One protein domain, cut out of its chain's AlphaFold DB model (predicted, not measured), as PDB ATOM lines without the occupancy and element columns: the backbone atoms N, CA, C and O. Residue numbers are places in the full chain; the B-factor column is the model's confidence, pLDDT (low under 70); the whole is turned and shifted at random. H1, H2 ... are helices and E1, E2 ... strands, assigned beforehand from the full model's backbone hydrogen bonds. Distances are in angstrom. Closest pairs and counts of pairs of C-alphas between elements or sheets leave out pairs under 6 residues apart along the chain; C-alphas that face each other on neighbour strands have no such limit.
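Overview. This is residues 107 to 161 of the 192 residues of an uncharacterized protein of Oceanospirillaceae bacterium (UniProt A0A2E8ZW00). What shape would a first look show? An extended rod built of two separate hairpins of strands, a long one, E3 and E4, at one end and a small one, E1 and E2, at the other, with their turns at the two far ends. The short helix H1 lies alongside the long hairpin, and two stretches without a named element, residues 114 to 124 and 133 to 140, bridge the length between the two ends. What is it made of? The printed part has 55 residues, with one named helix and four named strands in the order H1, E1, E2, E3, E4; its class is mixed, helices and strands, though under half of the residues, 27, are in named elements, and each sheet has two antiparallel strands, E1 - E2 and E3 - E4. How spread out is it? It is extended, with a radius of gyration of the C-alphas of 15.8 A and spans of 53 by 20 by 9 A.

Along the chain. Where does the printed part begin? H1, residues 107 to 113, comes first, with C-alpha 107 at (179.005, 195.935, 126.511), and it is 9.8 A from first to last C-alpha. Where are the two short strands? E1 is residues 125 to 127, beginning at C-alpha 125 at (156.189, 194.011, 151.890), and E2 is residues 130 to 132. Where are the two longest strands? E3, residues 141 to 147, is 19.9 A long from first to last C-alpha. E4, residues 153 to 159, is 20.2 A long and ends with C-alpha 159 at (173.319, 186.601, 138.585).

Arrangement. How does H1 stand to the long strands? H1 and E3 have 1 pair of C-alphas within 8 A, those of Leu 108 and Met 144, 7.9 A apart, and their centres are 10.8 A apart. H1 and E4 are apart, but only just: their closest C-alphas are 8.3 A from each other. In H1 every O i to N i+4 pair is within hydrogen-bond range. How do E1 and E2 pair? They are a hairpin of antiparallel neighbours, with 132 degrees between their N-to-C directions. The C-alphas of Ala 126 and Tyr 131 face each other at 4.5 A, and N 125 and O 132 are within hydrogen-bond range at 2.8 A, as are N 127 and O 130 at 2.9 A. How do E3 and E4 pair? They are also a hairpin of antiparallel neighbours, with 158 degrees between their directions. The C-alphas of Thr 141 and Val 159 face each other at 4.3 A; N 142 and O 158 are 2.8 A apart and N 154 and O 146 are 2.8 A apart, both within hydrogen-bond range. Do the two hairpins come near each other? E1 is apart from E3 and from E4, and E2 is apart from E3 and from E4.

Size, cuts and confidence. How large is it? The two C-alphas farthest apart are those of Pro 128 and Asn 150, at 53.7 A, while the first and last printed C-alphas, of Asn 107 and Glu 161, are 17.4 A apart. Which links are long? The link from H1 to E1, with 11 residues, is long, and the link from E2 to E3, with 8 residues, is short; those from E1 to E2 and from E3 to E4 are tight. Is there a cut, or a place of low confidence? The printed part has no cut, its mean pLDDT is 91.8, and no printed residue is under 70.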
ATOM      1  N   ASN A 107     180.409 195.640 126.793       89.44
ATOM      2  CA  ASN A 107     179.005 195.935 126.511       89.44
ATOM      3  C   ASN A 107     178.032 195.018 127.274       89.44
ATOM      4  O   ASN A 107     176.980 195.464 127.721       89.44
ATOM      5  N   LEU A 108     178.367 193.735 127.434       91.25
ATOM      6  CA  LEU A 108     177.539 192.792 128.188       91.25
ATOM      7  C   LEU A 108     177.694 192.997 129.696       91.25
ATOM      8  O   LEU A 108     176.714 192.889 130.430       91.25
ATOM      9  N   ARG A 109     178.900 193.351 130.153       91.25
ATOM     10  CA  ARG A 109     179.136 193.758 131.542       91.25
ATOM     11  C   ARG A 109     178.333 195.005 131.890       91.25
ATOM     12  O   ARG A 109     177.600 194.986 132.867       91.25
ATOM     13  N   GLU A 110     178.406 196.043 131.067       92.19
ATOM     14  CA  GLU A 110     177.621 197.267 131.248       92.19
ATOM     15  C   GLU A 110     176.113 196.983 131.246       92.19
ATOM     16  O   GLU A 110     175.386 197.488 132.097       92.19
ATOM     17  N   ALA A 111     175.637 196.109 130.355       91.31
ATOM     18  CA  ALA A 111     174.233 195.707 130.335       91.31
ATOM     19  C   ALA A 111     173.783 195.014 131.634       91.31
ATOM     20  O   ALA A 111     172.633 195.186 132.042       91.31
ATOM     21  N   LEU A 112     174.659 194.240 132.289       92.06
ATOM     22  CA  LEU A 112     174.376 193.680 133.612       92.06
ATOM     23  C   LEU A 112     174.411 194.754 134.698       92.06
ATOM     24  O   LEU A 112     173.481 194.804 135.497       92.06
ATOM     25  N   GLU A 113     175.422 195.625 134.709       93.06
ATOM     26  CA  GLU A 113     175.540 196.705 135.699       93.06
ATOM     27  C   GLU A 113     174.337 197.658 135.654       93.06
ATOM     28  O   GLU A 113     173.775 197.988 136.694       93.06
ATOM     29  N   ASN A 114     173.845 197.997 134.459       95.31
ATOM     30  CA  ASN A 114     172.665 198.848 134.271       95.31
ATOM     31  C   ASN A 114     171.359 198.222 134.786       95.31
ATOM     32  O   ASN A 114     170.356 198.918 134.946       95.31
ATOM     33  N   ARG A 115     171.339 196.905 135.022       93.75
ATOM     34  CA  ARG A 115     170.197 196.208 135.630       93.75
ATOM     35  C   ARG A 115     170.265 196.193 137.148       93.75
ATOM     36  O   ARG A 115     169.265 195.856 137.781       93.75
ATOM     37  N   ARG A 116     171.421 196.490 137.739       95.06
ATOM     38  CA  ARG A 116     171.595 196.472 139.189       95.06
ATOM     39  C   ARG A 116     170.926 197.697 139.791       95.06
ATOM     40  O   ARG A 116     170.983 198.793 139.238       95.06
ATOM     41  N   ILE A 117     170.303 197.501 140.943       94.38
ATOM     42  CA  ILE A 117     169.722 198.585 141.739       94.38
ATOM     43  C   ILE A 117     170.324 198.555 143.144       94.38
ATOM     44  O   ILE A 117     170.794 197.498 143.573       94.38
ATOM     45  N   PRO A 118     170.304 199.675 143.883       94.56
ATOM     46  CA  PRO A 118     170.703 199.692 145.286       94.56
ATOM     47  C   PRO A 118     169.916 198.679 146.120       94.56
ATOM     48  O   PRO A 118     168.709 198.521 145.931       94.56
ATOM     49  N   ALA A 119     170.583 198.028 147.071       91.62
ATOM     50  CA  ALA A 119     169.945 197.089 147.988       91.62
ATOM     51  C   ALA A 119     168.801 197.756 148.772       91.62
ATOM     52  O   ALA A 119     167.738 197.159 148.930       91.62
ATOM     53  N   SER A 120     168.962 199.025 149.155       91.19
ATOM     54  CA  SER A 120     167.914 199.837 149.788       91.19
ATOM     55  C   SER A 120     166.639 200.018 148.951       91.19
ATOM     56  O   SER A 120     165.577 200.286 149.515       91.19
ATOM     57  N   ALA A 121     166.695 199.849 147.626       92.06
ATOM     58  CA  ALA A 121     165.511 199.902 146.766       92.06
ATOM     59  C   ALA A 121     164.655 198.621 146.846       92.06
ATOM     60  O   ALA A 121     163.480 198.628 146.461       92.06
ATOM     61  N   LEU A 122     165.209 197.523 147.376       91.56
ATOM     62  CA  LEU A 122     164.496 196.270 147.589       91.56
ATOM     63  C   LEU A 122     163.699 196.321 148.899       91.56
ATOM     64  O   LEU A 122     164.166 195.949 149.972       91.56
ATOM     65  N   VAL A 123     162.455 196.788 148.805       91.56
ATOM     66  CA  VAL A 123     161.578 196.960 149.972       91.56
ATOM     67  C   VAL A 123     160.767 195.695 150.259       91.56
ATOM     68  O   VAL A 123     160.003 195.221 149.414       91.56
ATOM     69  N   LEU A 124     160.873 195.188 151.490       93.25
ATOM     70  CA  LEU A 124     160.021 194.117 152.008       93.25
ATOM     71  C   LEU A 124     158.578 194.598 152.185       93.25
ATOM     72  O   LEU A 124     158.314 195.648 152.770       93.25
ATOM     73  N   LYS A 125     157.626 193.793 151.721       91.75
ATOM     74  CA  LYS A 125     156.189 194.011 151.890       91.75
ATOM     75  C   LYS A 125     155.610 192.914 152.766       91.75
ATOM     76  O   LYS A 125     155.848 191.734 152.516       91.75
ATOM     77  N   ALA A 126     154.838 193.295 153.778       94.75
ATOM     78  CA  ALA A 126     154.111 192.334 154.595       94.75
ATOM     79  C   ALA A 126     153.039 191.622 153.754       94.75
ATOM     80  O   ALA A 126     152.320 192.256 152.977       94.75
ATOM     81  N   VAL A 127     152.937 190.307 153.918       94.50
ATOM     82  CA  VAL A 127     151.923 189.442 153.302       94.50
ATOM     83  C   VAL A 127     151.399 188.466 154.364       94.50
ATOM     84  O   VAL A 127     152.076 188.236 155.367       94.50
ATOM     85  N   PRO A 128     150.205 187.872 154.202       95.62
ATOM     86  CA  PRO A 128     149.735 186.853 155.135       95.62
ATOM     87  C   PRO A 128     150.772 185.731 155.285       95.62
ATOM     88  O   PRO A 128     151.176 185.119 154.300       95.62
ATOM     89  N   GLY A 129     151.226 185.486 156.514       95.12
ATOM     90  CA  GLY A 129     152.235 184.465 156.805       95.12
ATOM     91  C   GLY A 129     153.698 184.896 156.639       95.12
ATOM     92  O   GLY A 129     154.572 184.052 156.824       95.12
ATOM     93  N   GLY A 130     154.003 186.169 156.342       94.75
ATOM     94  CA  GLY A 130     155.389 186.651 156.359       94.75
ATOM     95  C   GLY A 130     155.647 187.945 155.589       94.75
ATOM     96  O   GLY A 130     154.843 188.876 155.585       94.75
ATOM     97  N   TYR A 131     156.807 188.000 154.935       95.50
ATOM     98  CA  TYR A 131     157.238 189.128 154.115       95.50
ATOM     99  C   TYR A 131     157.621 188.643 152.723       95.50
ATOM    100  O   TYR A 131     158.242 187.593 152.566       95.50
ATOM    101  N   ALA A 132     157.269 189.429 151.716       91.25
ATOM    102  CA  ALA A 132     157.672 189.224 150.337       91.25
ATOM    103  C   ALA A 132     158.523 190.406 149.876       91.25
ATOM    104  O   ALA A 132     158.198 191.562 150.146       91.25
ATOM    105  N   MET A 133     159.596 190.123 149.145       93.50
ATOM    106  CA  MET A 133     160.442 191.138 148.526       93.50
ATOM    107  C   MET A 133     160.333 191.006 147.006       93.50
ATOM    108  O   MET A 133     160.737 189.975 146.465       93.50
ATOM    109  N   PRO A 134     159.786 191.998 146.283       91.56
ATOM    110  CA  PRO A 134     159.868 191.993 144.834       91.56
ATOM    111  C   PRO A 134     161.329 192.210 144.433       91.56
ATOM    112  O   PRO A 134     161.894 193.264 144.705       91.56
ATOM    113  N   ALA A 135     161.937 191.226 143.773       89.12
ATOM    114  CA  ALA A 135     163.364 191.266 143.466       89.12
ATOM    115  C   ALA A 135     163.746 192.315 142.403       89.12
ATOM    116  O   ALA A 135     164.921 192.586 142.231       89.12
ATOM    117  N   GLN A 136     162.786 192.911 141.680       92.56
ATOM    118  CA  GLN A 136     163.029 193.975 140.685       92.56
ATOM    119  C   GLN A 136     164.160 193.646 139.685       92.56
ATOM    120  O   GLN A 136     164.986 194.487 139.345       92.56
ATOM    121  N   GLY A 137     164.221 192.390 139.233       91.31
ATOM    122  CA  GLY A 137     165.273 191.905 138.332       91.31
ATOM    123  C   GLY A 137     166.610 191.576 139.012       91.31
ATOM    124  O   GLY A 137     167.468 190.987 138.361       91.31
ATOM    125  N   GLN A 138     166.774 191.879 140.303       94.62
ATOM    126  CA  GLN A 138     167.875 191.377 141.126       94.62
ATOM    127  C   GLN A 138     167.695 189.884 141.407       94.62
ATOM    128  O   GLN A 138     166.592 189.339 141.338       94.62
ATOM    129  N   HIS A 139     168.800 189.211 141.711       92.62
ATOM    130  CA  HIS A 139     168.911 187.767 141.909       92.62
ATOM    131  C   HIS A 139     168.449 186.922 140.708       92.62
ATOM    132  O   HIS A 139     168.322 185.703 140.816       92.62
ATOM    133  N   GLN A 140     168.215 187.545 139.548       91.62
ATOM    134  CA  GLN A 140     167.887 186.841 138.319       91.62
ATOM    135  C   GLN A 140     169.169 186.343 137.647       91.62
ATOM    136  O   GLN A 140     170.091 187.124 137.407       91.62
ATOM    137  N   THR A 141     169.194 185.065 137.272       91.12
ATOM    138  CA  THR A 141     170.232 184.518 136.394       91.12
ATOM    139  C   THR A 141     169.979 184.957 134.955       91.12
ATOM    140  O   THR A 141     168.925 184.690 134.374       91.12
ATOM    141  N   VAL A 142     170.963 185.625 134.369       90.88
ATOM    142  CA  VAL A 142     170.996 186.051 132.974       90.88
ATOM    143  C   VAL A 142     171.987 185.170 132.233       90.88
ATOM    144  O   VAL A 142     173.171 185.125 132.564       90.88
ATOM    145  N   VAL A 143     171.498 184.485 131.205       90.50
ATOM    146  CA  VAL A 143     172.329 183.712 130.283       90.50
ATOM    147  C   VAL A 143     172.660 184.598 129.088       90.50
ATOM    148  O   VAL A 143     171.763 185.096 128.410       90.50
ATOM    149  N   MET A 144     173.945 184.793 128.818       89.81
ATOM    150  CA  MET A 144     174.444 185.555 127.677       89.81
ATOM    151  C   MET A 144     175.253 184.641 126.770       89.81
ATOM    152  O   MET A 144     175.967 183.753 127.238       89.81
ATOM    153  N   ALA A 145     175.164 184.883 125.468       90.25
ATOM    154  CA  ALA A 145     176.004 184.239 124.477       90.25
ATOM    155  C   ALA A 145     176.704 185.305 123.632       90.25
ATOM    156  O   ALA A 145     176.079 186.290 123.241       90.25
ATOM    157  N   TYR A 146     177.990 185.112 123.363       89.38
ATOM    158  CA  TYR A 146     178.784 185.998 122.515       89.38
ATOM    159  C   TYR A 146     179.830 185.197 121.750       89.38
ATOM    160  O   TYR A 146     180.165 184.075 122.125       89.38
ATOM    161  N   ILE A 147     180.328 185.766 120.660       91.88
ATOM    162  CA  ILE A 147     181.466 185.223 119.926       91.88
ATOM    163  C   ILE A 147     182.712 185.914 120.480       91.88
ATOM    164  O   ILE A 147     182.737 187.143 120.550       91.88
ATOM    165  N   ASP A 148     183.693 185.140 120.936       87.81
ATOM    166  CA  ASP A 148     184.954 185.682 121.447       87.81
ATOM    167  C   ASP A 148     185.907 186.109 120.318       87.81
ATOM    168  O   ASP A 148     185.640 185.907 119.133       87.81
ATOM    169  N   GLU A 149     187.044 186.699 120.690       88.38
ATOM    170  CA  GLU A 149     188.076 187.160 119.750       88.38
ATOM    171  C   GLU A 149     188.633 186.033 118.862       88.38
ATOM    172  O   GLU A 149     189.131 186.290 117.769       88.38
ATOM    173  N   ASN A 150     188.497 184.772 119.289       92.00
ATOM    174  CA  ASN A 150     188.924 183.594 118.535       92.00
ATOM    175  C   ASN A 150     187.823 183.055 117.604       92.00
ATOM    176  O   ASN A 150     187.978 181.979 117.021       92.00
ATOM    177  N   GLY A 151     186.688 183.751 117.495       90.38
ATOM    178  CA  GLY A 151     185.541 183.324 116.699       90.38
ATOM    179  C   GLY A 151     184.733 182.186 117.331       90.38
ATOM    180  O   GLY A 151     183.873 181.610 116.658       90.38
ATOM    181  N   LYS A 152     184.975 181.829 118.600       93.12
ATOM    182  CA  LYS A 152     184.242 180.749 119.277       93.12
ATOM    183  C   LYS A 152     183.007 181.286 119.982       93.12
ATOM    184  O   LYS A 152     183.043 182.319 120.645       93.12
ATOM    185  N   LEU A 153     181.912 180.529 119.903       89.00
ATOM    186  CA  LEU A 153     180.724 180.794 120.706       89.00
ATOM    187  C   LEU A 153     181.028 180.527 122.185       89.00
ATOM    188  O   LEU A 153     181.420 179.424 122.572       89.00
ATOM    189  N   ARG A 154     180.786 181.532 123.017       88.25
ATOM    190  CA  ARG A 154     180.851 181.471 124.474       88.25
ATOM    191  C   ARG A 154     179.453 181.668 125.031       88.25
ATOM    192  O   ARG A 154     178.691 182.495 124.533       88.25
ATOM    193  N   ARG A 155     179.126 180.915 126.079       89.69
ATOM    194  CA  ARG A 155     177.925 181.106 126.893       89.69
ATOM    195  C   ARG A 155     178.362 181.356 128.328       89.69
ATOM    196  O   ARG A 155     179.207 180.627 128.838       89.69
ATOM    197  N   VAL A 156     177.796 182.381 128.950       87.88
ATOM    198  CA  VAL A 156     178.090 182.769 130.330       87.88
ATOM    199  C   VAL A 156     176.775 183.025 131.047       87.88
ATOM    200  O   VAL A 156     175.890 183.686 130.511       87.88
ATOM    201  N   GLU A 157     176.658 182.509 132.261       89.19
ATOM    202  CA  GLU A 157     175.532 182.768 133.153       89.19
ATOM    203  C   GLU A 157     176.003 183.697 134.270       89.19
ATOM    204  O   GLU A 157     177.066 183.478 134.852       89.19
ATOM    205  N   ARG A 158     175.244 184.759 134.548       88.56
ATOM    206  CA  ARG A 158     175.534 185.705 135.633       88.56
ATOM    207  C   ARG A 158     174.273 186.033 136.403       88.56
ATOM    208  O   ARG A 158     173.226 186.256 135.805       88.56
ATOM    209  N   VAL A 159     174.388 186.100 137.721       91.81
ATOM    210  CA  VAL A 159     173.319 186.601 138.585       91.81
ATOM    211  C   VAL A 159     173.423 188.122 138.652       91.81
ATOM    212  O   VAL A 159     174.514 188.665 138.808       91.81
ATOM    213  N   VAL A 160     172.296 188.820 138.512       92.12
ATOM    214  CA  VAL A 160     172.239 190.273 138.734       92.12
ATOM    215  C   VAL A 160     172.155 190.522 140.235       92.12
ATOM    216  O   VAL A 160     171.108 190.305 140.836       92.12
ATOM    217  N   GLU A 161     173.248 190.946 140.856       92.88
ATOM    218  CA  GLU A 161     173.256 191.264 142.285       92.88
ATOM    219  C   GLU A 161     172.950 192.744 142.547       92.88
ATOM    220  O   GLU A 161     173.396 193.601 141.775       92.88
TER     221      GLU A 161